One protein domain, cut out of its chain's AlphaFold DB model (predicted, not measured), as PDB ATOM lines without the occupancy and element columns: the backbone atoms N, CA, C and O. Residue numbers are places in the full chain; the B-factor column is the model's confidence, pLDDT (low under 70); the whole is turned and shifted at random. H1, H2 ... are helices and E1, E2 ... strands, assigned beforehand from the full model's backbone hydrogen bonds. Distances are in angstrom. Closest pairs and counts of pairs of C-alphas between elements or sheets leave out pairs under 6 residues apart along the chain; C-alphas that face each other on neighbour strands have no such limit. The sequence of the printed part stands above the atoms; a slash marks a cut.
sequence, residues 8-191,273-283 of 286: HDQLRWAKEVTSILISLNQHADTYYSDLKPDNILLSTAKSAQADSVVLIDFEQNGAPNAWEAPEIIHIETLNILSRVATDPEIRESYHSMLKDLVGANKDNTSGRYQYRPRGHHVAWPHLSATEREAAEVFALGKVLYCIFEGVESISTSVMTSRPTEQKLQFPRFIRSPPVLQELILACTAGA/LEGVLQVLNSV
ATOM      1  N   HIS A   8      -8.775 127.757   4.064       90.62
ATOM      2  CA  HIS A   8     -10.031 127.787   3.322       90.62
ATOM      3  C   HIS A   8      -9.842 127.283   1.884       90.62
ATOM      4  O   HIS A   8     -10.603 126.432   1.427       90.62
ATOM      5  N   ASP A   9      -8.806 127.752   1.186       91.38
ATOM      6  CA  ASP A   9      -8.512 127.309  -0.179       91.38
ATOM      7  C   ASP A   9      -8.030 125.858  -0.232       91.38
ATOM      8  O   ASP A   9      -8.440 125.129  -1.128       91.38
ATOM      9  N   GLN A  10      -7.239 125.400   0.745       94.00
ATOM     10  CA  GLN A  10      -6.800 123.999   0.824       94.00
ATOM     11  C   GLN A  10      -8.001 123.053   0.925       94.00
ATOM     12  O   GLN A  10      -8.120 122.107   0.145       94.00
ATOM     13  N   LEU A  11      -8.924 123.334   1.852       94.75
ATOM     14  CA  LEU A  11     -10.149 122.548   2.003       94.75
ATOM     15  C   LEU A  11     -11.032 122.622   0.762       94.75
ATOM     16  O   LEU A  11     -11.596 121.610   0.349       94.75
ATOM     17  N   ARG A  12     -11.163 123.807   0.166       93.69
ATOM     18  CA  ARG A  12     -11.964 123.997  -1.040       93.69
ATOM     19  C   ARG A  12     -11.406 123.195  -2.214       93.69
ATOM     20  O   ARG A  12     -12.156 122.433  -2.814       93.69
ATOM     21  N   TRP A  13     -10.107 123.288  -2.491       95.00
ATOM     22  CA  TRP A  13      -9.464 122.525  -3.565       95.00
ATOM     23  C   TRP A  13      -9.580 121.022  -3.333       95.00
ATOM     24  O   TRP A  13      -9.946 120.298  -4.250       95.00
ATOM     25  N   ALA A  14      -9.352 120.551  -2.102       97.12
ATOM     26  CA  ALA A  14      -9.530 119.144  -1.747       97.12
ATOM     27  C   ALA A  14     -10.951 118.642  -2.061       97.12
ATOM     28  O   ALA A  14     -11.122 117.573  -2.654       97.12
ATOM     29  N   LYS A  15     -11.976 119.426  -1.706       97.25
ATOM     30  CA  LYS A  15     -13.382 119.102  -1.987       97.25
ATOM     31  C   LYS A  15     -13.699 119.137  -3.477       97.25
ATOM     32  O   LYS A  15     -14.384 118.236  -3.953       97.25
ATOM     33  N   GLU A  16     -13.214 120.143  -4.205       96.56
ATOM     34  CA  GLU A  16     -13.435 120.267  -5.649       96.56
ATOM     35  C   GLU A  16     -12.789 119.101  -6.409       96.56
ATOM     36  O   GLU A  16     -13.483 118.445  -7.180       96.56
ATOM     37  N   VAL A  17     -11.524 118.759  -6.122       97.75
ATOM     38  CA  VAL A  17     -10.852 117.584  -6.714       97.75
ATOM     39  C   VAL A  17     -11.656 116.313  -6.441       97.75
ATOM     40  O   VAL A  17     -11.986 115.586  -7.373       97.75
ATOM     41  N   THR A  18     -12.032 116.071  -5.181       98.44
ATOM     42  CA  THR A  18     -12.809 114.876  -4.805       98.44
ATOM     43  C   THR A  18     -14.155 114.830  -5.536       98.44
ATOM     44  O   THR A  18     -14.544 113.791  -6.059       98.44
ATOM     45  N   SER A  19     -14.848 115.967  -5.637       97.56
ATOM     46  CA  SER A  19     -16.145 116.064  -6.321       97.56
ATOM     47  C   SER A  19     -16.032 115.822  -7.828       97.56
ATOM     48  O   SER A  19     -16.930 115.222  -8.415       97.56
ATOM     49  N   ILE A  20     -14.934 116.254  -8.459       96.50
ATOM     50  CA  ILE A  20     -14.670 115.966  -9.873       96.50
ATOM     51  C   ILE A  20     -14.517 114.456 -10.078       96.50
ATOM     52  O   ILE A  20     -15.162 113.917 -10.972       96.50
ATOM     53  N   LEU A  21     -13.742 113.762  -9.237       97.19
ATOM     54  CA  LEU A  21     -13.566 112.304  -9.335       97.19
ATOM     55  C   LEU A  21     -14.890 111.546  -9.159       97.19
ATOM     56  O   LEU A  21     -15.193 110.646  -9.942       97.19
ATOM     57  N   ILE A  22     -15.719 111.952  -8.190       97.25
ATOM     58  CA  ILE A  22     -17.075 111.397  -8.010       97.25
ATOM     59  C   ILE A  22     -17.896 111.597  -9.286       97.25
ATOM     60  O   ILE A  22     -18.535 110.670  -9.779       97.25
ATOM     61  N   SER A  23     -17.858 112.806  -9.852       95.69
ATOM     62  CA  SER A  23     -18.596 113.124 -11.072       95.69
ATOM     63  C   SER A  23     -18.147 112.272 -12.262       95.69
ATOM     64  O   SER A  23     -18.996 111.792 -13.012       95.69
ATOM     65  N   LEU A  24     -16.840 112.026 -12.411       93.62
ATOM     66  CA  LEU A  24     -16.303 111.161 -13.465       93.62
ATOM     67  C   LEU A  24     -16.834 109.727 -13.346       93.62
ATOM     68  O   LEU A  24     -17.347 109.191 -14.332       93.62
ATOM     69  N   ASN A  25     -16.802 109.164 -12.135       92.38
ATOM     70  CA  ASN A  25     -17.293 107.813 -11.861       92.38
ATOM     71  C   ASN A  25     -18.809 107.679 -12.067       92.38
ATOM     72  O   ASN A  25     -19.274 106.687 -12.622       92.38
ATOM     73  N   GLN A  26     -19.591 108.672 -11.633       91.69
ATOM     74  CA  GLN A  26     -21.055 108.586 -11.629       91.69
ATOM     75  C   GLN A  26     -21.712 109.044 -12.939       91.69
ATOM     76  O   GLN A  26     -22.742 108.496 -13.330       91.69
ATOM     77  N   HIS A  27     -21.158 110.058 -13.611       88.38
ATOM     78  CA  HIS A  27     -21.833 110.747 -14.719       88.38
ATOM     79  C   HIS A  27     -21.127 110.601 -16.067       88.38
ATOM     80  O   HIS A  27     -21.772 110.775 -17.100       88.38
ATOM     81  N   ALA A  28     -19.825 110.307 -16.080       81.94
ATOM     82  CA  ALA A  28     -19.043 110.209 -17.311       81.94
ATOM     83  C   ALA A  28     -18.620 108.771 -17.662       81.94
ATOM     84  O   ALA A  28     -17.943 108.588 -18.672       81.94
ATOM     85  N   ASP A  29     -19.017 107.776 -16.855       81.00
ATOM     86  CA  ASP A  29     -18.647 106.354 -17.005       81.00
ATOM     87  C   ASP A  29     -17.136 106.166 -17.254       81.00
ATOM     88  O   ASP A  29     -16.688 105.378 -18.093       81.00
ATOM     89  N   THR A  30     -16.327 106.959 -16.549       87.69
ATOM     90  CA  THR A  30     -14.871 106.991 -16.702       87.69
ATOM     91  C   THR A  30     -14.179 107.130 -15.350       87.69
ATOM     92  O   THR A  30     -14.814 107.362 -14.326       87.69
ATOM     93  N   TYR A  31     -12.861 106.978 -15.367       89.50
ATOM     94  CA  TYR A  31     -11.965 107.094 -14.222       89.50
ATOM     95  C   TYR A  31     -10.752 107.943 -14.603       89.50
ATOM     96  O   TYR A  31     -10.399 108.079 -15.783       89.50
ATOM     97  N   TYR A  32     -10.089 108.487 -13.592       92.00
ATOM     98  CA  TYR A  32      -8.942 109.364 -13.719       92.00
ATOM     99  C   TYR A  32      -7.675 108.707 -13.159       92.00
ATOM    100  O   TYR A  32      -7.408 108.714 -11.960       92.00
ATOM    101  N   SER A  33      -6.874 108.130 -14.052       90.31
ATOM    102  CA  SER A  33      -5.749 107.259 -13.689       90.31
ATOM    103  C   SER A  33      -4.406 107.967 -13.471       90.31
ATOM    104  O   SER A  33      -3.419 107.299 -13.196       90.31
ATOM    105  N   ASP A  34      -4.319 109.287 -13.656       89.94
ATOM    106  CA  ASP A  34      -3.059 110.044 -13.528       89.94
ATOM    107  C   ASP A  34      -3.222 111.243 -12.580       89.94
ATOM    108  O   ASP A  34      -2.913 112.392 -12.896       89.94
ATOM    109  N   LEU A  35      -3.770 110.983 -11.390       93.12
ATOM    110  CA  LEU A  35      -3.971 112.020 -10.382       93.12
ATOM    111  C   LEU A  35      -2.671 112.380  -9.658       93.12
ATOM    112  O   LEU A  35      -2.151 111.630  -8.833       93.12
ATOM    113  N   LYS A  36      -2.187 113.590  -9.936       92.06
ATOM    114  CA  LYS A  36      -1.025 114.218  -9.299       92.06
ATOM    115  C   LYS A  36      -1.170 115.746  -9.319       92.06
ATOM    116  O   LYS A  36      -1.898 116.262 -10.167       92.06
ATOM    117  N   PRO A  37      -0.466 116.489  -8.444       91.25
ATOM    118  CA  PRO A  37      -0.551 117.948  -8.389       91.25
ATOM    119  C   PRO A  37      -0.296 118.641  -9.731       91.25
ATOM    120  O   PRO A  37      -0.951 119.635 -10.023       91.25
ATOM    121  N   ASP A  38       0.598 118.098 -10.561       89.25
ATOM    122  CA  ASP A  38       0.943 118.668 -11.871       89.25
ATOM    123  C   ASP A  38      -0.239 118.659 -12.861       89.25
ATOM    124  O   ASP A  38      -0.288 119.490 -13.766       89.25
ATOM    125  N   ASN A  39      -1.216 117.769 -12.658       92.94
ATOM    126  CA  ASN A  39      -2.408 117.653 -13.499       92.94
ATOM    127  C   ASN A  39      -3.627 118.397 -12.922       92.94
ATOM    128  O   ASN A  39      -4.745 118.261 -13.424       92.94
ATOM    129  N   ILE A  40      -3.419 119.188 -11.864       93.06
ATOM    130  CA  ILE A  40      -4.448 120.006 -11.226       93.06
ATOM    131  C   ILE A  40      -4.159 121.472 -11.541       93.06
ATOM    132  O   ILE A  40      -3.231 122.077 -11.005       93.06
ATOM    133  N   LEU A  41      -4.984 122.055 -12.404       91.50
ATOM    134  CA  LEU A  41      -4.919 123.465 -12.758       91.50
ATOM    135  C   LEU A  41      -5.970 124.278 -12.008       91.50
ATOM    136  O   LEU A  41      -6.962 123.761 -11.495       91.50
ATOM    137  N   LEU A  42      -5.750 125.587 -11.999       89.69
ATOM    138  CA  LEU A  42      -6.693 126.568 -11.490       89.69
ATOM    139  C   LEU A  42      -7.189 127.408 -12.658       89.69
ATOM    140  O   LEU A  42      -6.404 128.051 -13.358       89.69
ATOM    141  N   SER A  43      -8.498 127.400 -12.876       84.25
ATOM    142  CA  SER A  43      -9.135 128.358 -13.763       84.25
ATOM    143  C   SER A  43      -9.226 129.689 -13.033       84.25
ATOM    144  O   SER A  43      -9.919 129.792 -12.019       84.25
ATOM    145  N   THR A  44      -8.520 130.699 -13.542       74.88
ATOM    146  CA  THR A  44      -8.618 132.053 -13.006       74.88
ATOM    147  C   THR A  44      -9.990 132.622 -13.330       74.88
ATOM    148  O   THR A  44     -10.391 132.731 -14.495       74.88
ATOM    149  N   ALA A  45     -10.739 132.991 -12.296       64.44
ATOM    150  CA  ALA A  45     -12.006 133.664 -12.513       64.44
ATOM    151  C   ALA A  45     -11.744 135.039 -13.149       64.44
ATOM    152  O   ALA A  45     -10.937 135.832 -12.669       64.44
ATOM    153  N   LYS A  46     -12.454 135.364 -14.238       57.44
ATOM    154  CA  LYS A  46     -12.353 136.682 -14.898       57.44
ATOM    155  C   LYS A  46     -12.965 137.832 -14.069       57.44
ATOM    156  O   LYS A  46     -12.935 138.979 -14.504       57.44
ATOM    157  N   SER A  47     -13.511 137.543 -12.886       56.62
ATOM    158  CA  SER A  47     -14.044 138.497 -11.902       56.62
ATOM    159  C   SER A  47     -13.765 137.997 -10.479       56.62
ATOM    160  O   SER A  47     -13.172 136.940 -10.329       56.62
ATOM    161  N   ALA A  48     -14.238 138.706  -9.444       58.47
ATOM    162  CA  ALA A  48     -14.045 138.443  -8.004       58.47
ATOM    163  C   ALA A  48     -14.532 137.070  -7.449       58.47
ATOM    164  O   ALA A  48     -14.799 136.947  -6.256       58.47
ATOM    165  N   GLN A  49     -14.690 136.048  -8.290       61.16
ATOM    166  CA  GLN A  49     -14.911 134.662  -7.888       61.16
ATOM    167  C   GLN A  49     -13.575 133.983  -7.561       61.16
ATOM    168  O   GLN A  49     -12.528 134.363  -8.073       61.16
ATOM    169  N   ALA A  50     -13.620 132.984  -6.682       68.06
ATOM    170  CA  ALA A  50     -12.453 132.173  -6.365       68.06
ATOM    171  C   ALA A  50     -12.072 131.280  -7.558       68.06
ATOM    172  O   ALA A  50     -12.950 130.806  -8.282       68.06
ATOM    173  N   ASP A  51     -10.774 131.024  -7.731       79.50
ATOM    174  CA  ASP A  51     -10.268 130.127  -8.776       79.50
ATOM    175  C   ASP A  51     -10.872 128.729  -8.636       79.50
ATOM    176  O   ASP A  51     -10.908 128.209  -7.524       79.50
ATOM    177  N   SER A  52     -11.302 128.101  -9.731       85.81
ATOM    178  CA  SER A  52     -11.865 126.738  -9.710       85.81
ATOM    179  C   SER A  52     -10.839 125.692 -10.135       85.81
ATOM    180  O   SER A  52     -10.050 125.932 -11.050       85.81
ATOM    181  N   VAL A  53     -10.875 124.521  -9.505       92.62
ATOM    182  CA  VAL A  53     -10.040 123.370  -9.863       92.62
ATOM    183  C   VAL A  53     -10.446 122.807 -11.228       92.62
ATOM    184  O   VAL A  53     -11.625 122.579 -11.499       92.62
ATOM    185  N   VAL A  54      -9.454 122.530 -12.075       92.44
ATOM    186  CA  VAL A  54      -9.609 121.854 -13.369       92.44
ATOM    187  C   VAL A  54      -8.608 120.707 -13.451       92.44
ATOM    188  O   VAL A  54      -7.408 120.926 -13.301       92.44
ATOM    189  N   LEU A  55      -9.090 119.492 -13.719       93.25
ATOM    190  CA  LEU A  55      -8.224 118.355 -14.038       93.25
ATOM    191  C   LEU A  55      -7.897 118.355 -15.534       93.25
ATOM    192  O   LEU A  55      -8.761 118.651 -16.362       93.25
ATOM    193  N   ILE A  56      -6.657 118.025 -15.874       91.94
ATOM    194  CA  ILE A  56      -6.171 117.908 -17.258       91.94
ATOM    195  C   ILE A  56      -5.588 116.513 -17.510       91.94
ATOM    196  O   ILE A  56      -5.691 115.658 -16.651       91.94
ATOM    197  N   ASP A  57      -4.985 116.271 -18.674       86.69
ATOM    198  CA  ASP A  57      -4.216 115.046 -18.955       86.69
ATOM    199  C   ASP A  57      -4.989 113.734 -18.699       86.69
ATOM    200  O   ASP A  57      -4.682 112.920 -17.831       86.69
ATOM    201  N   PHE A  58      -6.056 113.541 -19.477       84.38
ATOM    202  CA  PHE A  58      -6.886 112.333 -19.447       84.38
ATOM    203  C   PHE A  58      -6.313 111.204 -20.320       84.38
ATOM    204  O   PHE A  58      -7.035 110.266 -20.652       84.38
ATOM    205  N   GLU A  59      -5.038 111.264 -20.724       68.56
ATOM    206  CA  GLU A  59      -4.459 110.301 -21.676       68.56
ATOM    207  C   GLU A  59      -4.289 108.881 -21.098       68.56
ATOM    208  O   GLU A  59      -3.915 107.958 -21.819       68.56
ATOM    209  N   GLN A  60      -4.611 108.674 -19.814       66.19
ATOM    210  CA  GLN A  60      -4.594 107.373 -19.135       66.19
ATOM    211  C   GLN A  60      -3.261 106.612 -19.313       66.19
ATOM    212  O   GLN A  60      -3.213 105.381 -19.414       66.19
ATOM    213  N   ASN A  61      -2.157 107.368 -19.335       65.62
ATOM    214  CA  ASN A  61      -0.776 106.875 -19.396       65.62
ATOM    215  C   ASN A  61      -0.185 106.552 -18.011       65.62
ATOM    216  O   ASN A  61       1.015 106.305 -17.915       65.62
ATOM    217  N   GLY A  62      -1.044 106.545 -16.982       58.97
ATOM    218  CA  GLY A  62      -0.710 106.300 -15.579       58.97
ATOM    219  C   GLY A  62       0.226 107.340 -14.983       58.97
ATOM    220  O   GLY A  62       0.745 108.228 -15.666       58.97
ATOM    221  N   ALA A  63       0.439 107.228 -13.677       59.56
ATOM    222  CA  ALA A  63       1.308 108.131 -12.951       59.56
ATOM    223  C   ALA A  63       2.679 107.480 -12.696       59.56
ATOM    224  O   ALA A  63       2.806 106.253 -12.643       59.56
ATOM    225  N   PRO A  64       3.755 108.265 -12.482       68.50
ATOM    226  CA  PRO A  64       5.009 107.703 -11.986       68.50
ATOM    227  C   PRO A  64       4.748 106.861 -10.728       68.50
ATOM    228  O   PRO A  64       3.945 107.279  -9.899       68.50
ATOM    229  N   ASN A  65       5.474 105.750 -10.520       71.50
ATOM    230  CA  ASN A  65       5.250 104.768  -9.432       71.50
ATOM    231  C   ASN A  65       5.024 105.349  -8.017       71.50
ATOM    232  O   ASN A  65       4.546 104.657  -7.127       71.50
ATOM    233  N   ALA A  66       5.438 106.591  -7.763       82.50
ATOM    234  CA  ALA A  66       5.174 107.290  -6.512       82.50
ATOM    235  C   ALA A  66       3.690 107.659  -6.309       82.50
ATOM    236  O   ALA A  66       3.282 107.851  -5.172       82.50
ATOM    237  N   TRP A  67       2.891 107.759  -7.364       89.38
ATOM    238  CA  TRP A  67       1.487 108.183  -7.332       89.38
ATOM    239  C   TRP A  67       0.519 107.033  -7.606       89.38
ATOM    240  O   TRP A  67      -0.615 107.068  -7.140       89.38
ATOM    241  N   GLU A  68       0.998 106.002  -8.294       90.62
ATOM    242  CA  GLU A  68       0.214 104.834  -8.679       90.62
ATOM    243  C   GLU A  68      -0.129 103.939  -7.474       90.62
ATOM    244  O   GLU A  68       0.691 103.746  -6.566       90.62
ATOM    245  N   ALA A  69      -1.340 103.380  -7.471       95.00
ATOM    246  CA  ALA A  69      -1.793 102.479  -6.418       95.00
ATOM    247  C   ALA A  69      -1.074 101.110  -6.483       95.00
ATOM    248  O   ALA A  69      -0.774 100.628  -7.580       95.00
ATOM    249  N   PRO A  70      -0.795 100.451  -5.339       94.62
ATOM    250  CA  PRO A  70      -0.071  99.176  -5.291       94.62
ATOM    251  C   PRO A  70      -0.644  98.091  -6.208       94.62
ATOM    252  O   PRO A  70       0.103  97.434  -6.928       94.62
ATOM    253  N   GLU A  71      -1.965  97.935  -6.237       95.25
ATOM    254  CA  GLU A  71      -2.653  96.950  -7.071       95.25
ATOM    255  C   GLU A  71      -2.408  97.165  -8.573       95.25
ATOM    256  O   GLU A  71      -2.202  96.195  -9.306       95.25
ATOM    257  N   ILE A  72      -2.325  98.420  -9.028       93.69
ATOM    258  CA  ILE A  72      -1.958  98.740 -10.409       93.69
ATOM    259  C   ILE A  72      -0.486  98.397 -10.649       93.69
ATOM    260  O   ILE A  72      -0.160  97.745 -11.642       93.69
ATOM    261  N   ILE A  73       0.405  98.775  -9.723       93.44
ATOM    262  CA  ILE A  73       1.843  98.484  -9.821       93.44
ATOM    263  C   ILE A  73       2.085  96.976  -9.948       93.44
ATOM    264  O   ILE A  73       2.912  96.562 -10.763       93.44
ATOM    265  N   HIS A  74       1.380  96.144  -9.178       94.94
ATOM    266  CA  HIS A  74       1.524  94.689  -9.241       94.94
ATOM    267  C   HIS A  74       1.086  94.127 -10.597       94.94
ATOM    268  O   HIS A  74       1.834  93.354 -11.200       94.94
ATOM    269  N   ILE A  75      -0.070  94.556 -11.117       93.75
ATOM    270  CA  ILE A  75      -0.561  94.121 -12.432       93.75
ATOM    271  C   ILE A  75       0.396  94.566 -13.549       93.75
ATOM    272  O   ILE A  75       0.769  93.756 -14.399       93.75
ATOM    273  N   GLU A  76       0.859  95.819 -13.535       91.12
ATOM    274  CA  GLU A  76       1.797  96.324 -14.547       91.12
ATOM    275  C   GLU A  76       3.184  95.678 -14.445       91.12
ATOM    276  O   GLU A  76       3.847  95.440 -15.456       91.12
ATOM    277  N   THR A  77       3.616  95.322 -13.236       92.06
ATOM    278  CA  THR A  77       4.845  94.547 -13.033       92.06
ATOM    279  C   THR A  77       4.732  93.186 -13.721       92.06
ATOM    280  O   THR A  77       5.614  92.823 -14.501       92.06
ATOM    281  N   LEU A  78       3.630  92.459 -13.508       92.88
ATOM    282  CA  LEU A  78       3.378  91.178 -14.178       92.88
ATOM    283  C   LEU A  78       3.271  91.344 -15.702       92.88
ATOM    284  O   LEU A  78       3.833  90.540 -16.447       92.88
ATOM    285  N   ASN A  79       2.641  92.422 -16.177       90.75
ATOM    286  CA  ASN A  79       2.570  92.780 -17.597       90.75
ATOM    287  C   ASN A  79       3.959  92.932 -18.227       90.75
ATOM    288  O   ASN A  79       4.263  92.283 -19.232       90.75
ATOM    289  N   ILE A  80       4.838  93.726 -17.611       88.81
ATOM    290  CA  ILE A  80       6.215  93.904 -18.080       88.81
ATOM    291  C   ILE A  80       6.950  92.560 -18.085       88.81
ATOM    292  O   ILE A  80       7.518  92.172 -19.107       88.81
ATOM    293  N   LEU A  81       6.908  91.817 -16.976       89.12
ATOM    294  CA  LEU A  81       7.649  90.562 -16.820       89.12
ATOM    295  C   LEU A  81       7.184  89.468 -17.782       89.12
ATOM    296  O   LEU A  81       8.025  88.753 -18.327       89.12
ATOM    297  N   SER A  82       5.885  89.402 -18.079       89.38
ATOM    298  CA  SER A  82       5.327  88.484 -19.083       89.38
ATOM    299  C   SER A  82       5.875  88.723 -20.500       89.38
ATOM    300  O   SER A  82       5.733  87.873 -21.377       89.38
ATOM    301  N   ARG A  83       6.536  89.865 -20.739       86.31
ATOM    302  CA  ARG A  83       7.122  90.245 -22.033       86.31
ATOM    303  C   ARG A  83       8.646  90.222 -22.024       86.31
ATOM    304  O   ARG A  83       9.242  89.841 -23.027       86.31
ATOM    305  N   VAL A  84       9.271  90.656 -20.927       87.94
ATOM    306  CA  VAL A  84      10.723  90.911 -20.875       87.94
ATOM    307  C   VAL A  84      11.522  89.862 -20.109       87.94
ATOM    308  O   VAL A  84      12.749  89.880 -20.196       87.94
ATOM    309  N   ALA A  85      10.876  88.952 -19.368       88.88
ATOM    310  CA  ALA A  85      11.590  87.868 -18.700       88.88
ATOM    311  C   ALA A  85      12.365  87.027 -19.731       88.88
ATOM    312  O   ALA A  85      11.831  86.633 -20.775       88.88
ATOM    313  N   THR A  86      13.650  86.807 -19.450       91.31
ATOM    314  CA  THR A  86      14.588  86.137 -20.361       91.31
ATOM    315  C   THR A  86      14.330  84.639 -20.430       91.31
ATOM    316  O   THR A  86      14.330  84.070 -21.521       91.31
ATOM    317  N   ASP A  87      14.069  84.023 -19.279       94.38
ATOM    318  CA  ASP A  87      13.693  82.620 -19.155       94.38
ATOM    319  C   ASP A  87      12.244  82.406 -19.650       94.38
ATOM    320  O   ASP A  87      11.322  83.045 -19.126       94.38
ATOM    321  N   PRO A  88      12.016  81.544 -20.661       92.94
ATOM    322  CA  PRO A  88      10.684  81.296 -21.207       92.94
ATOM    323  C   PRO A  88       9.675  80.708 -20.213       92.94
ATOM    324  O   PRO A  88       8.504  81.070 -20.286       92.94
ATOM    325  N   GLU A  89      10.097  79.832 -19.300       94.62
ATOM    326  CA  GLU A  89       9.202  79.194 -18.324       94.62
ATOM    327  C   GLU A  89       8.755  80.207 -17.271       94.62
ATOM    328  O   GLU A  89       7.571  80.303 -16.941       94.62
ATOM    329  N   ILE A  90       9.688  81.040 -16.803       93.12
ATOM    330  CA  ILE A  90       9.378  82.148 -15.891       93.12
ATOM    331  C   ILE A  90       8.454  83.159 -16.577       93.12
ATOM    332  O   ILE A  90       7.497  83.645 -15.970       93.12
ATOM    333  N   ARG A  91       8.712  83.471 -17.852       91.50
ATOM    334  CA  ARG A  91       7.870  84.385 -18.631       91.50
ATOM    335  C   ARG A  91       6.437  83.872 -18.760       91.50
ATOM    336  O   ARG A  91       5.508  84.651 -18.554       91.50
ATOM    337  N   GLU A  92       6.259  82.586 -19.059       92.50
ATOM    338  CA  GLU A  92       4.937  81.956 -19.141       92.50
ATOM    339  C   GLU A  92       4.230  81.940 -17.780       92.50
ATOM    340  O   GLU A  92       3.039  82.227 -17.705       92.50
ATOM    341  N   SER A  93       4.963  81.701 -16.688       94.19
ATOM    342  CA  SER A  93       4.418  81.788 -15.329       94.19
ATOM    343  C   SER A  93       3.828  83.177 -15.037       94.19
ATOM    344  O   SER A  93       2.664  83.287 -14.646       94.19
ATOM    345  N   TYR A  94       4.564  84.257 -15.331       93.56
ATOM    346  CA  TYR A  94       4.042  85.623 -15.184       93.56
ATOM    347  C   TYR A  94       2.885  85.929 -16.138       93.56
ATOM    348  O   TYR A  94       1.952  86.637 -15.761       93.56
ATOM    349  N   HIS A  95       2.923  85.395 -17.362       91.44
ATOM    350  CA  HIS A  95       1.817  85.525 -18.307       91.44
ATOM    351  C   HIS A  95       0.538  84.864 -17.774       91.44
ATOM    352  O   HIS A  95      -0.533  85.468 -17.839       91.44
ATOM    353  N   SER A  96       0.650  83.667 -17.189       93.12
ATOM    354  CA  SER A  96      -0.468  82.977 -16.543       93.12
ATOM    355  C   SER A  96      -1.024  83.785 -15.371       93.12
ATOM    356  O   SER A  96      -2.233  83.987 -15.302       93.12
ATOM    357  N   MET A  97      -0.160  84.316 -14.498       95.00
ATOM    358  CA  MET A  97      -0.597  85.159 -13.375       95.00
ATOM    359  C   MET A  97      -1.345  86.405 -13.855       95.00
ATOM    360  O   MET A  97      -2.404  86.745 -13.331       95.00
ATOM    361  N   LEU A  98      -0.815  87.083 -14.879       93.00
ATOM    362  CA  LEU A  98      -1.469  88.244 -15.474       93.00
ATOM    363  C   LEU A  98      -2.844  87.868 -16.031       93.00
ATOM    364  O   LEU A  98      -3.818  88.564 -15.763       93.00
ATOM    365  N   LYS A  99      -2.933  86.757 -16.768       91.31
ATOM    366  CA  LYS A  99      -4.178  86.258 -17.361       91.31
ATOM    367  C   LYS A  99      -5.250  85.963 -16.312       91.31
ATOM    368  O   LYS A  99      -6.421  86.204 -16.587       91.31
ATOM    369  N   ASP A 100      -4.875  85.488 -15.129       92.19
ATOM    370  CA  ASP A 100      -5.830  85.288 -14.033       92.19
ATOM    371  C   ASP A 100      -6.391  86.619 -13.500       92.19
ATOM    372  O   ASP A 100      -7.546  86.672 -13.084       92.19
ATOM    373  N   LEU A 101      -5.597  87.699 -13.533       91.06
ATOM    374  CA  LEU A 101      -5.995  89.026 -13.042       91.06
ATOM    375  C   LEU A 101      -6.807  89.825 -14.063       91.06
ATOM    376  O   LEU A 101      -7.796  90.451 -13.696       91.06
ATOM    377  N   VAL A 102      -6.388  89.826 -15.331       87.38
ATOM    378  CA  VAL A 102      -7.010  90.648 -16.386       87.38
ATOM    379  C   VAL A 102      -7.944  89.846 -17.298       87.38
ATOM    380  O   VAL A 102      -8.635  90.403 -18.146       87.38
ATOM    381  N   GLY A 103      -8.005  88.527 -17.123       80.00
ATOM    382  CA  GLY A 103      -8.760  87.626 -17.982       80.00
ATOM    383  C   GLY A 103      -8.060  87.318 -19.310       80.00
ATOM    384  O   GLY A 103      -7.014  87.857 -19.673       80.00
ATOM    385  N   ALA A 104      -8.657  86.404 -20.073       63.38
ATOM    386  CA  ALA A 104      -8.162  86.018 -21.387       63.38
ATOM    387  C   ALA A 104      -8.803  86.886 -22.482       63.38
ATOM    388  O   ALA A 104      -9.866  86.526 -22.980       63.38
ATOM    389  N   ASN A 105      -8.174  87.987 -22.915       57.53
ATOM    390  CA  ASN A 105      -8.500  88.551 -24.233       57.53
ATOM    391  C   ASN A 105      -7.358  89.307 -24.946       57.53
ATOM    392  O   ASN A 105      -6.966  90.406 -24.579       57.53
ATOM    393  N   LYS A 106      -6.885  88.662 -26.023       45.66
ATOM    394  CA  LYS A 106      -6.637  89.123 -27.409       45.66
ATOM    395  C   LYS A 106      -6.083  90.525 -27.709       45.66
ATOM    396  O   LYS A 106      -6.349  91.030 -28.800       45.66
ATOM    397  N   ASP A 107      -5.240  91.120 -26.880       47.59
ATOM    398  CA  ASP A 107      -4.424  92.224 -27.393       47.59
ATOM    399  C   ASP A 107      -3.282  91.704 -28.262       47.59
ATOM    400  O   ASP A 107      -2.207  91.303 -27.821       47.59
ATOM    401  N   ASN A 108      -3.602  91.675 -29.553       43.78
ATOM    402  CA  ASN A 108      -2.755  91.298 -30.660       43.78
ATOM    403  C   ASN A 108      -1.473  92.148 -30.630       43.78
ATOM    404  O   ASN A 108      -1.501  93.353 -30.881       43.78
ATOM    405  N   THR A 109      -0.340  91.506 -30.355       42.50
ATOM    406  CA  THR A 109       1.015  92.079 -30.283       42.50
ATOM    407  C   THR A 109       1.576  92.489 -31.651       42.50
ATOM    408  O   THR A 109       2.785  92.466 -31.878       42.50
ATOM    409  N   SER A 110       0.729  92.910 -32.594       37.81
ATOM    410  CA  SER A 110       1.215  93.580 -33.796       37.81
ATOM    411  C   SER A 110       1.765  94.938 -33.365       37.81
ATOM    412  O   SER A 110       0.987  95.781 -32.930       37.81
ATOM    413  N   GLY A 111       3.084  95.139 -33.450       42.78
ATOM    414  CA  GLY A 111       3.823  96.336 -33.012       42.78
ATOM    415  C   GLY A 111       3.496  97.644 -33.749       42.78
ATOM    416  O   GLY A 111       4.397  98.385 -34.126       42.78
ATOM    417  N   ARG A 112       2.215  97.929 -33.984       38.56
ATOM    418  CA  ARG A 112       1.681  99.209 -34.445       38.56
ATOM    419  C   ARG A 112       0.958  99.875 -33.283       38.56
ATOM    420  O   ARG A 112       0.274  99.203 -32.516       38.56
ATOM    421  N   TYR A 113       1.091 101.195 -33.186       45.59
ATOM    422  CA  TYR A 113       0.283 102.006 -32.283       45.59
ATOM    423  C   TYR A 113      -1.201 101.727 -32.556       45.59
ATOM    424  O   TYR A 113      -1.688 101.948 -33.666       45.59
ATOM    425  N   GLN A 114      -1.896 101.181 -31.564       50.75
ATOM    426  CA  GLN A 114      -3.339 101.004 -31.592       50.75
ATOM    427  C   GLN A 114      -3.933 102.074 -30.687       50.75
ATOM    428  O   GLN A 114      -3.533 102.186 -29.529       50.75
ATOM    429  N   TYR A 115      -4.873 102.855 -31.221       46.62
ATOM    430  CA  TYR A 115      -5.700 103.738 -30.409       46.62
ATOM    431  C   TYR A 115      -6.436 102.880 -29.378       46.62
ATOM    432  O   TYR A 115      -7.218 102.001 -29.749       46.62
ATOM    433  N   ARG A 116      -6.149 103.110 -28.096       57.72
ATOM    434  CA  ARG A 116      -6.814 102.438 -26.983       57.72
ATOM    435  C   ARG A 116      -7.746 103.440 -26.315       57.72
ATOM    436  O   ARG A 116      -7.258 104.329 -25.625       57.72
ATOM    437  N   PRO A 117      -9.074 103.295 -26.471       51.56
ATOM    438  CA  PRO A 117     -10.042 104.211 -25.866       51.56
ATOM    439  C   PRO A 117      -9.968 104.278 -24.331       51.56
ATOM    440  O   PRO A 117     -10.595 105.148 -23.743       51.56
ATOM    441  N   ARG A 118      -9.251 103.339 -23.691       54.97
ATOM    442  CA  ARG A 118      -9.094 103.211 -22.233       54.97
ATOM    443  C   ARG A 118      -7.631 103.282 -21.760       54.97
ATOM    444  O   ARG A 118      -7.284 102.696 -20.736       54.97
ATOM    445  N   GLY A 119      -6.773 103.954 -22.530       59.38
ATOM    446  CA  GLY A 119      -5.376 104.187 -22.162       59.38
ATOM    447  C   GLY A 119      -4.429 103.021 -22.443       59.38
ATOM    448  O   GLY A 119      -4.799 101.992 -23.018       59.38
ATOM    449  N   HIS A 120      -3.166 103.215 -22.063       66.81
ATOM    450  CA  HIS A 120      -2.075 102.268 -22.319       66.81
ATOM    451  C   HIS A 120      -1.758 101.344 -21.132       66.81
ATOM    452  O   HIS A 120      -1.100 100.323 -21.336       66.81
ATOM    453  N   HIS A 121      -2.252 101.661 -19.931       76.81
ATOM    454  CA  HIS A 121      -2.161 100.776 -18.767       76.81
ATOM    455  C   HIS A 121      -3.094  99.576 -18.921       76.81
ATOM    456  O   HIS A 121      -4.291  99.735 -19.168       76.81
ATOM    457  N   VAL A 122      -2.559  98.367 -18.754       82.94
ATOM    458  CA  VAL A 122      -3.356  97.138 -18.816       82.94
ATOM    459  C   VAL A 122      -4.212  96.967 -17.567       82.94
ATOM    460  O   VAL A 122      -5.273  96.358 -17.648       82.94
ATOM    461  N   ALA A 123      -3.792  97.505 -16.421       89.00
ATOM    462  CA  ALA A 123      -4.483  97.279 -15.156       89.00
ATOM    463  C   ALA A 123      -5.857  97.965 -15.100       89.00
ATOM    464  O   ALA A 123      -6.877  97.310 -14.890       89.00
ATOM    465  N   TRP A 124      -5.888  99.277 -15.343       88.94
ATOM    466  CA  TRP A 124      -7.070 100.122 -15.158       88.94
ATOM    467  C   TRP A 124      -8.342  99.624 -15.870       88.94
ATOM    468  O   TRP A 124      -9.384  99.560 -15.217       88.94
ATOM    469  N   PRO A 125      -8.308  99.207 -17.154       86.50
ATOM    470  CA  PRO A 125      -9.505  98.720 -17.845       86.50
ATOM    471  C   PRO A 125     -10.078  97.406 -17.297       86.50
ATOM    472  O   PRO A 125     -11.223  97.085 -17.620       86.50
ATOM    473  N   HIS A 126      -9.288  96.644 -16.534       87.94
ATOM    474  CA  HIS A 126      -9.648  95.315 -16.027       87.94
ATOM    475  C   HIS A 126     -10.005  95.308 -14.538       87.94
ATOM    476  O   HIS A 126     -10.515  94.308 -14.038       87.94
ATOM    477  N   LEU A 127      -9.789  96.422 -13.840       90.50
ATOM    478  CA  LEU A 127     -10.299  96.615 -12.491       90.50
ATOM    479  C   LEU A 127     -11.827  96.785 -12.502       90.50
ATOM    480  O   LEU A 127     -12.404  97.448 -13.371       90.50
ATOM    481  N   SER A 128     -12.495  96.237 -11.486       91.69
ATOM    482  CA  SER A 128     -13.903  96.543 -11.209       91.69
ATOM    483  C   SER A 128     -14.096  98.031 -10.886       91.69
ATOM    484  O   SER A 128     -13.143  98.758 -10.614       91.69
ATOM    485  N   ALA A 129     -15.341  98.518 -10.909       92.94
ATOM    486  CA  ALA A 129     -15.634  99.911 -10.553       92.94
ATOM    487  C   ALA A 129     -15.119 100.273  -9.146       92.94
ATOM    488  O   ALA A 129     -14.442 101.281  -8.990       92.94
ATOM    489  N   THR A 130     -15.342  99.402  -8.159       94.81
ATOM    490  CA  THR A 130     -14.878  99.606  -6.778       94.81
ATOM    491  C   THR A 130     -13.354  99.615  -6.661       94.81
ATOM    492  O   THR A 130     -12.797 100.385  -5.888       94.81
ATOM    493  N   GLU A 131     -12.652  98.782  -7.429       95.75
ATOM    494  CA  GLU A 131     -11.184  98.783  -7.426       95.75
ATOM    495  C   GLU A 131     -10.603 100.019  -8.109       95.75
ATOM    496  O   GLU A 131      -9.619 100.570  -7.621       95.75
ATOM    497  N   ARG A 132     -11.214 100.473  -9.211       95.00
ATOM    498  CA  ARG A 132     -10.822 101.724  -9.877       95.00
ATOM    499  C   ARG A 132     -10.988 102.908  -8.936       95.00
ATOM    500  O   ARG A 132     -10.046 103.676  -8.774       95.00
ATOM    501  N   GLU A 133     -12.129 102.993  -8.259       97.38
ATOM    502  CA  GLU A 133     -12.371 104.026  -7.256       97.38
ATOM    503  C   GLU A 133     -11.335 103.956  -6.121       97.38
ATOM    504  O   GLU A 133     -10.746 104.970  -5.751       97.38
ATOM    505  N   ALA A 134     -11.038 102.762  -5.598       98.12
ATOM    506  CA  ALA A 134     -10.030 102.595  -4.552       98.12
ATOM    507  C   ALA A 134      -8.619 103.021  -5.010       98.12
ATOM    508  O   ALA A 134      -7.837 103.537  -4.200       98.12
ATOM    509  N   ALA A 135      -8.279 102.828  -6.287       96.75
ATOM    510  CA  ALA A 135      -7.028 103.296  -6.881       96.75
ATOM    511  C   ALA A 135      -7.009 104.830  -7.046       96.75
ATOM    512  O   ALA A 135      -6.004 105.472  -6.727       96.75
ATOM    513  N   GLU A 136      -8.124 105.447  -7.449       97.19
ATOM    514  CA  GLU A 136      -8.270 106.910  -7.482       97.19
ATOM    515  C   GLU A 136      -8.169 107.521  -6.082       97.19
ATOM    516  O   GLU A 136      -7.474 108.520  -5.892       97.19
ATOM    517  N   VAL A 137      -8.793 106.895  -5.081       98.56
ATOM    518  CA  VAL A 137      -8.713 107.299  -3.669       98.56
ATOM    519  C   VAL A 137      -7.272 107.259  -3.167       98.56
ATOM    520  O   VAL A 137      -6.852 108.151  -2.428       98.56
ATOM    521  N   PHE A 138      -6.479 106.273  -3.587       98.25
ATOM    522  CA  PHE A 138      -5.064 106.208  -3.229       98.25
ATOM    523  C   PHE A 138      -4.283 107.421  -3.738       98.25
ATOM    524  O   PHE A 138      -3.578 108.084  -2.965       98.25
ATOM    525  N   ALA A 139      -4.435 107.741  -5.022       97.12
ATOM    526  CA  ALA A 139      -3.789 108.902  -5.618       97.12
ATOM    527  C   ALA A 139      -4.333 110.213  -5.015       97.12
ATOM    528  O   ALA A 139      -3.562 111.130  -4.714       97.12
ATOM    529  N   LEU A 140      -5.638 110.270  -4.722       98.31
ATOM    530  CA  LEU A 140      -6.282 111.387  -4.037       98.31
ATOM    531  C   LEU A 140      -5.671 111.598  -2.654       98.31
ATOM    532  O   LEU A 140      -5.304 112.721  -2.336       98.31
ATOM    533  N   GLY A 141      -5.472 110.548  -1.856       98.38
ATOM    534  CA  GLY A 141      -4.820 110.647  -0.549       98.38
ATOM    535  C   GLY A 141      -3.437 111.304  -0.627       98.38
ATOM    536  O   GLY A 141      -3.103 112.168   0.187       98.38
ATOM    537  N   LYS A 142      -2.656 110.971  -1.661       97.56
ATOM    538  CA  LYS A 142      -1.349 111.593  -1.932       97.56
ATOM    539  C   LYS A 142      -1.472 113.054  -2.377       97.56
ATOM    540  O   LYS A 142      -0.668 113.889  -1.964       97.56
ATOM    541  N   VAL A 143      -2.494 113.400  -3.158       97.38
ATOM    542  CA  VAL A 143      -2.799 114.797  -3.509       97.38
ATOM    543  C   VAL A 143      -3.243 115.600  -2.288       97.38
ATOM    544  O   VAL A 143      -2.760 116.713  -2.090       97.38
ATOM    545  N   LEU A 144      -4.105 115.043  -1.433       97.94
ATOM    546  CA  LEU A 144      -4.543 115.677  -0.191       97.94
ATOM    547  C   LEU A 144      -3.343 115.970   0.714       97.94
ATOM    548  O   LEU A 144      -3.228 117.081   1.229       97.94
ATOM    549  N   TYR A 145      -2.405 115.026   0.834       97.69
ATOM    550  CA  TYR A 145      -1.132 115.264   1.514       97.69
ATOM    551  C   TYR A 145      -0.402 116.492   0.957       97.69
ATOM    552  O   TYR A 145      -0.034 117.387   1.718       97.69
ATOM    553  N   CYS A 146      -0.247 116.576  -0.367       95.62
ATOM    554  CA  CYS A 146       0.384 117.720  -1.019       95.62
ATOM    555  C   CYS A 146      -0.334 119.044  -0.744       95.62
ATOM    556  O   CYS A 146       0.317 120.030  -0.392       95.62
ATOM    557  N   ILE A 147      -1.664 119.054  -0.829       95.69
ATOM    558  CA  ILE A 147      -2.486 120.237  -0.563       95.69
ATOM    559  C   ILE A 147      -2.290 120.716   0.881       95.69
ATOM    560  O   ILE A 147      -1.954 121.885   1.090       95.69
ATOM    561  N   PHE A 148      -2.470 119.839   1.874       96.00
ATOM    562  CA  PHE A 148      -2.511 120.235   3.288       96.00
ATOM    563  C   PHE A 148      -1.130 120.472   3.899       96.00
ATOM    564  O   PHE A 148      -0.945 121.441   4.641       96.00
ATOM    565  N   GLU A 149      -0.125 119.678   3.531       95.38
ATOM    566  CA  GLU A 149       1.259 119.957   3.923       95.38
ATOM    567  C   GLU A 149       1.863 121.112   3.107       95.38
ATOM    568  O   GLU A 149       2.832 121.745   3.531       95.38
ATOM    569  N   GLY A 150       1.246 121.479   1.981       92.94
ATOM    570  CA  GLY A 150       1.711 122.549   1.102       92.94
ATOM    571  C   GLY A 150       3.025 122.192   0.423       92.94
ATOM    572  O   GLY A 150       3.942 123.011   0.396       92.94
ATOM    573  N   VAL A 151       3.096 120.965  -0.086       90.94
ATOM    574  CA  VAL A 151       4.268 120.356  -0.715       90.94
ATOM    575  C   VAL A 151       3.966 119.964  -2.159       90.94
ATOM    576  O   VAL A 151       2.819 119.728  -2.523       90.94
ATOM    577  N   GLU A 152       4.990 119.906  -3.006       85.12
ATOM    578  CA  GLU A 152       4.827 119.666  -4.452       85.12
ATOM    579  C   GLU A 152       4.824 118.194  -4.835       85.12
ATOM    580  O   GLU A 152       4.326 117.822  -5.890       85.12
ATOM    581  N   SER A 153       5.421 117.357  -3.997       88.00
ATOM    582  CA  SER A 153       5.536 115.923  -4.223       88.00
ATOM    583  C   SER A 153       5.425 115.195  -2.893       88.00
ATOM    584  O   SER A 153       5.643 115.779  -1.832       88.00
ATOM    585  N   ILE A 154       5.132 113.900  -2.931       88.75
ATOM    586  CA  ILE A 154       5.149 113.062  -1.733       88.75
ATOM    587  C   ILE A 154       6.568 112.660  -1.305       88.75
ATOM    588  O   ILE A 154       6.793 112.333  -0.143       88.75
ATOM    589  N   SER A 155       7.538 112.662  -2.222       85.50
ATOM    590  CA  SER A 155       8.919 112.251  -1.951       85.50
ATOM    591  C   SER A 155       9.905 112.846  -2.955       85.50
ATOM    592  O   SER A 155       9.527 113.360  -4.016       85.50
ATOM    593  N   THR A 156      11.190 112.772  -2.608       82.62
ATOM    594  CA  THR A 156      12.291 113.092  -3.516       82.62
ATOM    595  C   THR A 156      12.364 112.043  -4.622       82.62
ATOM    596  O   THR A 156      12.573 110.859  -4.358       82.62
ATOM    597  N   SER A 157      12.219 112.478  -5.874       81.62
ATOM    598  CA  SER A 157      12.365 111.598  -7.036       81.62
ATOM    599  C   SER A 157      13.789 111.053  -7.120       81.62
ATOM    600  O   SER A 157      14.750 111.818  -7.081       81.62
ATOM    601  N   VAL A 158      13.938 109.738  -7.289       81.81
ATOM    602  CA  VAL A 158      15.248 109.113  -7.547       81.81
ATOM    603  C   VAL A 158      15.744 109.358  -8.975       81.81
ATOM    604  O   VAL A 158      16.944 109.298  -9.212       81.81
ATOM    605  N   MET A 159      14.839 109.666  -9.912       76.94
ATOM    606  CA  MET A 159      15.153 109.821 -11.340       76.94
ATOM    607  C   MET A 159      15.444 111.266 -11.743       76.94
ATOM    608  O   MET A 159      16.126 111.507 -12.733       76.94
ATOM    609  N   THR A 160      14.899 112.232 -11.007       76.12
ATOM    610  CA  THR A 160      14.961 113.652 -11.367       76.12
ATOM    611  C   THR A 160      15.388 114.482 -10.169       76.12
ATOM    612  O   THR A 160      14.894 114.268  -9.061       76.12
ATOM    613  N   SER A 161      16.311 115.422 -10.389       76.81
ATOM    614  CA  SER A 161      16.726 116.418  -9.400       76.81
ATOM    615  C   SER A 161      15.984 117.735  -9.595       76.81
ATOM    616  O   SER A 161      15.623 118.103 -10.715       76.81
ATOM    617  N   ARG A 162      15.728 118.440  -8.489       73.38
ATOM    618  CA  ARG A 162      15.152 119.791  -8.492       73.38
ATOM    619  C   ARG A 162      16.160 120.779  -7.890       73.38
ATOM    620  O   ARG A 162      16.943 120.377  -7.031       73.38
ATOM    621  N   PRO A 163      16.138 122.070  -8.286       74.38
ATOM    622  CA  PRO A 163      17.024 123.085  -7.702       74.38
ATOM    623  C   PRO A 163      16.925 123.170  -6.175       74.38
ATOM    624  O   PRO A 163      17.930 123.363  -5.497       74.38
ATOM    625  N   THR A 164      15.717 122.968  -5.644       74.56
ATOM    626  CA  THR A 164      15.456 122.860  -4.210       74.56
ATOM    627  C   THR A 164      14.760 121.536  -3.939       74.56
ATOM    628  O   THR A 164      13.641 121.312  -4.398       74.56
ATOM    629  N   GLU A 165      15.421 120.660  -3.185       78.44
ATOM    630  CA  GLU A 165      14.830 119.394  -2.763       78.44
ATOM    631  C   GLU A 165      13.886 119.597  -1.582       78.44
ATOM    632  O   GLU A 165      14.192 120.284  -0.602       78.44
ATOM    633  N   GLN A 166      12.724 118.961  -1.667       80.75
ATOM    634  CA  GLN A 166      11.735 119.011  -0.609       80.75
ATOM    635  C   GLN A 166      12.180 118.163   0.588       80.75
ATOM    636  O   GLN A 166      12.475 116.978   0.458       80.75
ATOM    637  N   LYS A 167      12.192 118.770   1.780       83.38
ATOM    638  CA  LYS A 167      12.619 118.098   3.022       83.38
ATOM    639  C   LYS A 167      11.523 117.263   3.682       83.38
ATOM    640  O   LYS A 167      11.804 116.312   4.409       83.38
ATOM    641  N   LEU A 168      10.266 117.661   3.514       89.88
ATOM    642  CA  LEU A 168       9.132 116.907   4.030       89.88
ATOM    643  C   LEU A 168       8.817 115.767   3.057       89.88
ATOM    644  O   LEU A 168       8.720 116.006   1.859       89.88
ATOM    645  N   GLN A 169       8.698 114.542   3.560       89.06
ATOM    646  CA  GLN A 169       8.359 113.372   2.755       89.06
ATOM    647  C   GLN A 169       7.236 112.596   3.433       89.06
ATOM    648  O   GLN A 169       7.218 112.452   4.660       89.06
ATOM    649  N   PHE A 170       6.321 112.085   2.623       92.44
ATOM    650  CA  PHE A 170       5.263 111.186   3.046       92.44
ATOM    651  C   PHE A 170       5.879 109.898   3.635       92.44
ATOM    652  O   PHE A 170       6.873 109.410   3.085       92.44
ATOM    653  N   PRO A 171       5.362 109.350   4.754       93.12
ATOM    654  CA  PRO A 171       4.109 109.681   5.438       93.12
ATOM    655  C   PRO A 171       4.298 110.575   6.679       93.12
ATOM    656  O   PRO A 171       3.621 110.400   7.690       93.12
ATOM    657  N   ARG A 172       5.260 111.509   6.666       94.25
ATOM    658  CA  ARG A 172       5.437 112.466   7.771       94.25
ATOM    659  C   ARG A 172       4.541 113.686   7.568       94.25
ATOM    660  O   ARG A 172       4.581 114.294   6.503       94.25
ATOM    661  N   PHE A 173       3.818 114.080   8.613       95.06
ATOM    662  CA  PHE A 173       2.960 115.265   8.642       95.06
ATOM    663  C   PHE A 173       3.554 116.343   9.555       95.06
ATOM    664  O   PHE A 173       4.199 116.028  10.558       95.06
ATOM    665  N   ILE A 174       3.350 117.611   9.202       94.75
ATOM    666  CA  ILE A 174       3.703 118.779  10.020       94.75
ATOM    667  C   ILE A 174       2.474 119.671  10.222       94.75
ATOM    668  O   ILE A 174       2.262 120.165  11.327       94.75
ATOM    669  N   ARG A 175       1.685 119.907   9.166       93.19
ATOM    670  CA  ARG A 175       0.618 120.922   9.151       93.19
ATOM    671  C   ARG A 175      -0.784 120.340   9.268       93.19
ATOM    672  O   ARG A 175      -1.663 121.003   9.812       93.19
ATOM    673  N   SER A 176      -1.006 119.138   8.746       94.94
ATOM    674  CA  SER A 176      -2.339 118.535   8.692       94.94
ATOM    675  C   SER A 176      -2.852 118.216  10.104       94.94
ATOM    676  O   SER A 176      -2.117 117.611  10.885       94.94
ATOM    677  N   PRO A 177      -4.102 118.563  10.461       94.69
ATOM    678  CA  PRO A 177      -4.716 118.148  11.721       94.69
ATOM    679  C   PRO A 177      -4.967 116.627  11.750       94.69
ATOM    680  O   PRO A 177      -5.107 116.025  10.684       94.69
ATOM    681  N   PRO A 178      -5.096 116.004  12.942       96.31
ATOM    682  CA  PRO A 178      -5.215 114.547  13.089       96.31
ATOM    683  C   PRO A 178      -6.277 113.899  12.198       96.31
ATOM    684  O   PRO A 178      -5.976 112.935  11.506       96.31
ATOM    685  N   VAL A 179      -7.470 114.498  12.105       96.94
ATOM    686  CA  VAL A 179      -8.562 113.998  11.247       96.94
ATOM    687  C   VAL A 179      -8.161 113.871   9.772       96.94
ATOM    688  O   VAL A 179      -8.560 112.927   9.095       96.94
ATOM    689  N   LEU A 180      -7.341 114.796   9.261       97.81
ATOM    690  CA  LEU A 180      -6.850 114.728   7.885       97.81
ATOM    691  C   LEU A 180      -5.670 113.772   7.748       97.81
ATOM    692  O   LEU A 180      -5.556 113.123   6.714       97.81
ATOM    693  N   GLN A 181      -4.815 113.656   8.768       97.88
ATOM    694  CA  GLN A 181      -3.754 112.647   8.770       97.88
ATOM    695  C   GLN A 181      -4.359 111.241   8.688       97.88
ATOM    696  O   GLN A 181      -3.966 110.460   7.828       97.88
ATOM    697  N   GLU A 182      -5.361 110.951   9.520       98.06
ATOM    698  CA  GLU A 182      -6.089 109.678   9.527       98.06
ATOM    699  C   GLU A 182      -6.752 109.399   8.176       98.06
ATOM    700  O   GLU A 182      -6.561 108.321   7.613       98.06
ATOM    701  N   LEU A 183      -7.451 110.388   7.607       98.62
ATOM    702  CA  LEU A 183      -8.055 110.270   6.279       98.62
ATOM    703  C   LEU A 183      -7.011 109.956   5.201       98.62
ATOM    704  O   LEU A 183      -7.204 109.040   4.405       98.62
ATOM    705  N   ILE A 184      -5.902 110.698   5.170       98.56
ATOM    706  CA  ILE A 184      -4.835 110.519   4.178       98.56
ATOM    707  C   ILE A 184      -4.196 109.134   4.317       98.56
ATOM    708  O   ILE A 184      -3.962 108.459   3.313       98.56
ATOM    709  N   LEU A 185      -3.925 108.686   5.544       97.94
ATOM    710  CA  LEU A 185      -3.373 107.357   5.805       97.94
ATOM    711  C   LEU A 185      -4.344 106.249   5.370       97.94
ATOM    712  O   LEU A 185      -3.908 105.293   4.732       97.94
ATOM    713  N   ALA A 186      -5.646 106.411   5.628       98.12
ATOM    714  CA  ALA A 186      -6.676 105.470   5.187       98.12
ATOM    715  C   ALA A 186      -6.802 105.418   3.655       98.12
ATOM    716  O   ALA A 186      -6.845 104.335   3.076       98.12
ATOM    717  N   CYS A 187      -6.784 106.572   2.981       98.69
ATOM    718  CA  CYS A 187      -6.789 106.642   1.516       98.69
ATOM    719  C   CYS A 187      -5.569 105.933   0.911       98.69
ATOM    720  O   CYS A 187      -5.667 105.262  -0.108       98.69
ATOM    721  N   THR A 188      -4.409 106.058   1.556       97.81
ATOM    722  CA  THR A 188      -3.128 105.527   1.069       97.81
ATOM    723  C   THR A 188      -2.780 104.155   1.648       97.81
ATOM    724  O   THR A 188      -1.604 103.778   1.680       97.81
ATOM    725  N   ALA A 189      -3.770 103.385   2.110       96.69
ATOM    726  CA  ALA A 189      -3.551 102.024   2.591       96.69
ATOM    727  C   ALA A 189      -2.814 101.181   1.528       96.69
ATOM    728  O   ALA A 189      -3.172 101.191   0.345       96.69
ATOM    729  N   GLY A 190      -1.746 100.501   1.960       93.38
ATOM    730  CA  GLY A 190      -0.836  99.742   1.092       93.38
ATOM    731  C   GLY A 190       0.324 100.541   0.492       93.38
ATOM    732  O   GLY A 190       1.165  99.960  -0.191       93.38
ATOM    733  N   ALA A 191       0.418 101.855   0.730       93.44
ATOM    734  CA  ALA A 191       1.532 102.646   0.214       93.44
ATOM    735  C   ALA A 191       2.879 102.124   0.738       93.44
ATOM    736  O   ALA A 191       3.081 101.969   1.942       93.44
ATOM    737  N   LEU A 273     -14.812 107.600  -2.501       98.62
ATOM    738  CA  LEU A 273     -14.684 109.028  -2.796       98.62
ATOM    739  C   LEU A 273     -15.740 109.851  -2.043       98.62
ATOM    740  O   LEU A 273     -15.422 110.912  -1.496       98.62
ATOM    741  N   GLU A 274     -16.976 109.356  -1.929       98.38
ATOM    742  CA  GLU A 274     -18.007 109.996  -1.106       98.38
ATOM    743  C   GLU A 274     -17.621 110.008   0.374       98.38
ATOM    744  O   GLU A 274     -17.826 111.020   1.045       98.38
ATOM    745  N   GLY A 275     -17.034 108.921   0.885       98.56
ATOM    746  CA  GLY A 275     -16.519 108.855   2.253       98.56
ATOM    747  C   GLY A 275     -15.429 109.900   2.504       98.56
ATOM    748  O   GLY A 275     -15.473 110.616   3.508       98.56
ATOM    749  N   VAL A 276     -14.503 110.069   1.556       98.75
ATOM    750  CA  VAL A 276     -13.482 111.128   1.606       98.75
ATOM    751  C   VAL A 276     -14.139 112.510   1.637       98.75
ATOM    752  O   VAL A 276     -13.827 113.325   2.510       98.75
ATOM    753  N   LEU A 277     -15.092 112.776   0.738       98.56
ATOM    754  CA  LEU A 277     -15.787 114.063   0.662       98.56
ATOM    755  C   LEU A 277     -16.577 114.374   1.944       98.56
ATOM    756  O   LEU A 277     -16.592 115.521   2.397       98.56
ATOM    757  N   GLN A 278     -17.210 113.371   2.555       98.38
ATOM    758  CA  GLN A 278     -17.910 113.515   3.835       98.38
ATOM    759  C   GLN A 278     -16.959 113.948   4.951       98.38
ATOM    760  O   GLN A 278     -17.257 114.913   5.662       98.38
ATOM    761  N   VAL A 279     -15.791 113.306   5.073       98.25
ATOM    762  CA  VAL A 279     -14.787 113.705   6.068       98.25
ATOM    763  C   VAL A 279     -14.311 115.130   5.794       98.25
ATOM    764  O   VAL A 279     -14.355 115.954   6.707       98.25
ATOM    765  N   LEU A 280     -13.969 115.475   4.548       97.88
ATOM    766  CA  LEU A 280     -13.567 116.841   4.174       97.88
ATOM    767  C   LEU A 280     -14.644 117.887   4.507       97.88
ATOM    768  O   LEU A 280     -14.322 119.016   4.879       97.88
ATOM    769  N   ASN A 281     -15.925 117.535   4.389       96.62
ATOM    770  CA  ASN A 281     -17.039 118.409   4.759       96.62
ATOM    771  C   ASN A 281     -17.225 118.572   6.269       96.62
ATOM    772  O   ASN A 281     -17.716 119.615   6.697       96.62
ATOM    773  N   SER A 282     -16.806 117.591   7.065       95.38
ATOM    774  CA  SER A 282     -16.863 117.660   8.529       95.38
ATOM    775  C   SER A 282     -15.772 118.547   9.146       95.38
ATOM    776  O   SER A 282     -15.927 119.029  10.271       95.38
ATOM    777  N   VAL A 283     -14.677 118.794   8.415       93.00
ATOM    778  CA  VAL A 283     -13.567 119.631   8.885       93.00
ATOM    779  C   VAL A 283     -14.005 121.092   8.954       93.00
ATOM    780  O   VAL A 283     -14.351 121.711   7.947       93.00
TER     781      VAL A 283
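Overview. This is residues 8 to 191 and 273 to 283 of the 286 residues of an uncharacterized protein of Pseudogymnoascus sp. VKM F-4517 (FW-2822) (UniProt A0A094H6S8). Four helices, H1, H4, H5 and H6, stand as an up-and-down bundle, each running against the one before it in the chain, and the hairpin of E1 and E2 packs on H1 through E2. A helical hairpin, H2 and H3, makes the opposite end of the longest axis, and residues 108 to 115 and 158 to 164 stick out in long links. The printed part has 195 residues, with named elements in the order H1, E1, E2, H2, H3, H4, H5, H6, mostly helix; the two-strand sheet, E1 - E2, is antiparallel. It is compact, with a radius of gyration of the C-alphas of 18.5 A, yet elongated, spanning 59 by 37 by 32 A.

Arrangement. Begin with H1, residues 8 to 27. Strands E1, residues 40 to 43, and E2, residues 52 to 55, form an antiparallel hairpin; look for N 41 and O 54, 2.8 A apart and within hydrogen-bond range. The closest C-alphas of H1 and E2 are those of Glu 16 and Val 53, 6.2 A apart. H2, residues 70 to 84, and H3, residues 88 to 102, touch as a helical hairpin at 37 degrees, only just a steep tilt; their closest C-alphas, of Ser 82 and His 95, are 4.7 A apart. H4, residues 129 to 149, touches H1 at a shallow tilt of 13 degrees, opposite ways, closest at the C-alphas of Gln 10 and Ile 147, 5.9 A. H2 is close to H4 but not clearly touching, with the C-alphas of Ile 72 and Ala 135 closest at 7.7 A. H5, residues 178 to 187, touches H4 as a helical hairpin, with the C-alphas of Gly 141 and Ile 184 closest at 4.7 A. H6, residues 273 to 282, touches H1, with the C-alphas of Lys 15 and Leu 277 closest at 6.2 A. H3 and H4 are apart. In H1, H3, H4, H5 and H6 every O i to N i+4 pair is within hydrogen-bond range; in H2, 10 of 11 are.

Along the chain. Find C-alpha 8 at (-10.031, 127.787, 3.322); from there H1 runs 27.5 A. H2 measures 20.7 A and H3 20.6 A. H4 starts at C-alpha 129, (-15.634, 99.911, -10.553), and runs 29.9 A. H6 ends at C-alpha 282, (-16.863, 117.660, 8.529).

Size, cuts and confidence. The C-alphas farthest apart, of Ala 48 and Glu 89, are 64.5 A apart. Residues 192 to 272 are cut out; C-alphas 191 and 273 are 17.7 A apart. The links H1 to E1, E2 to H2, H3 to H4 and H4 to H5 are long. The model's pLDDT is under 70 at residues 45 to 50, 59 to 64 and 104 to 120.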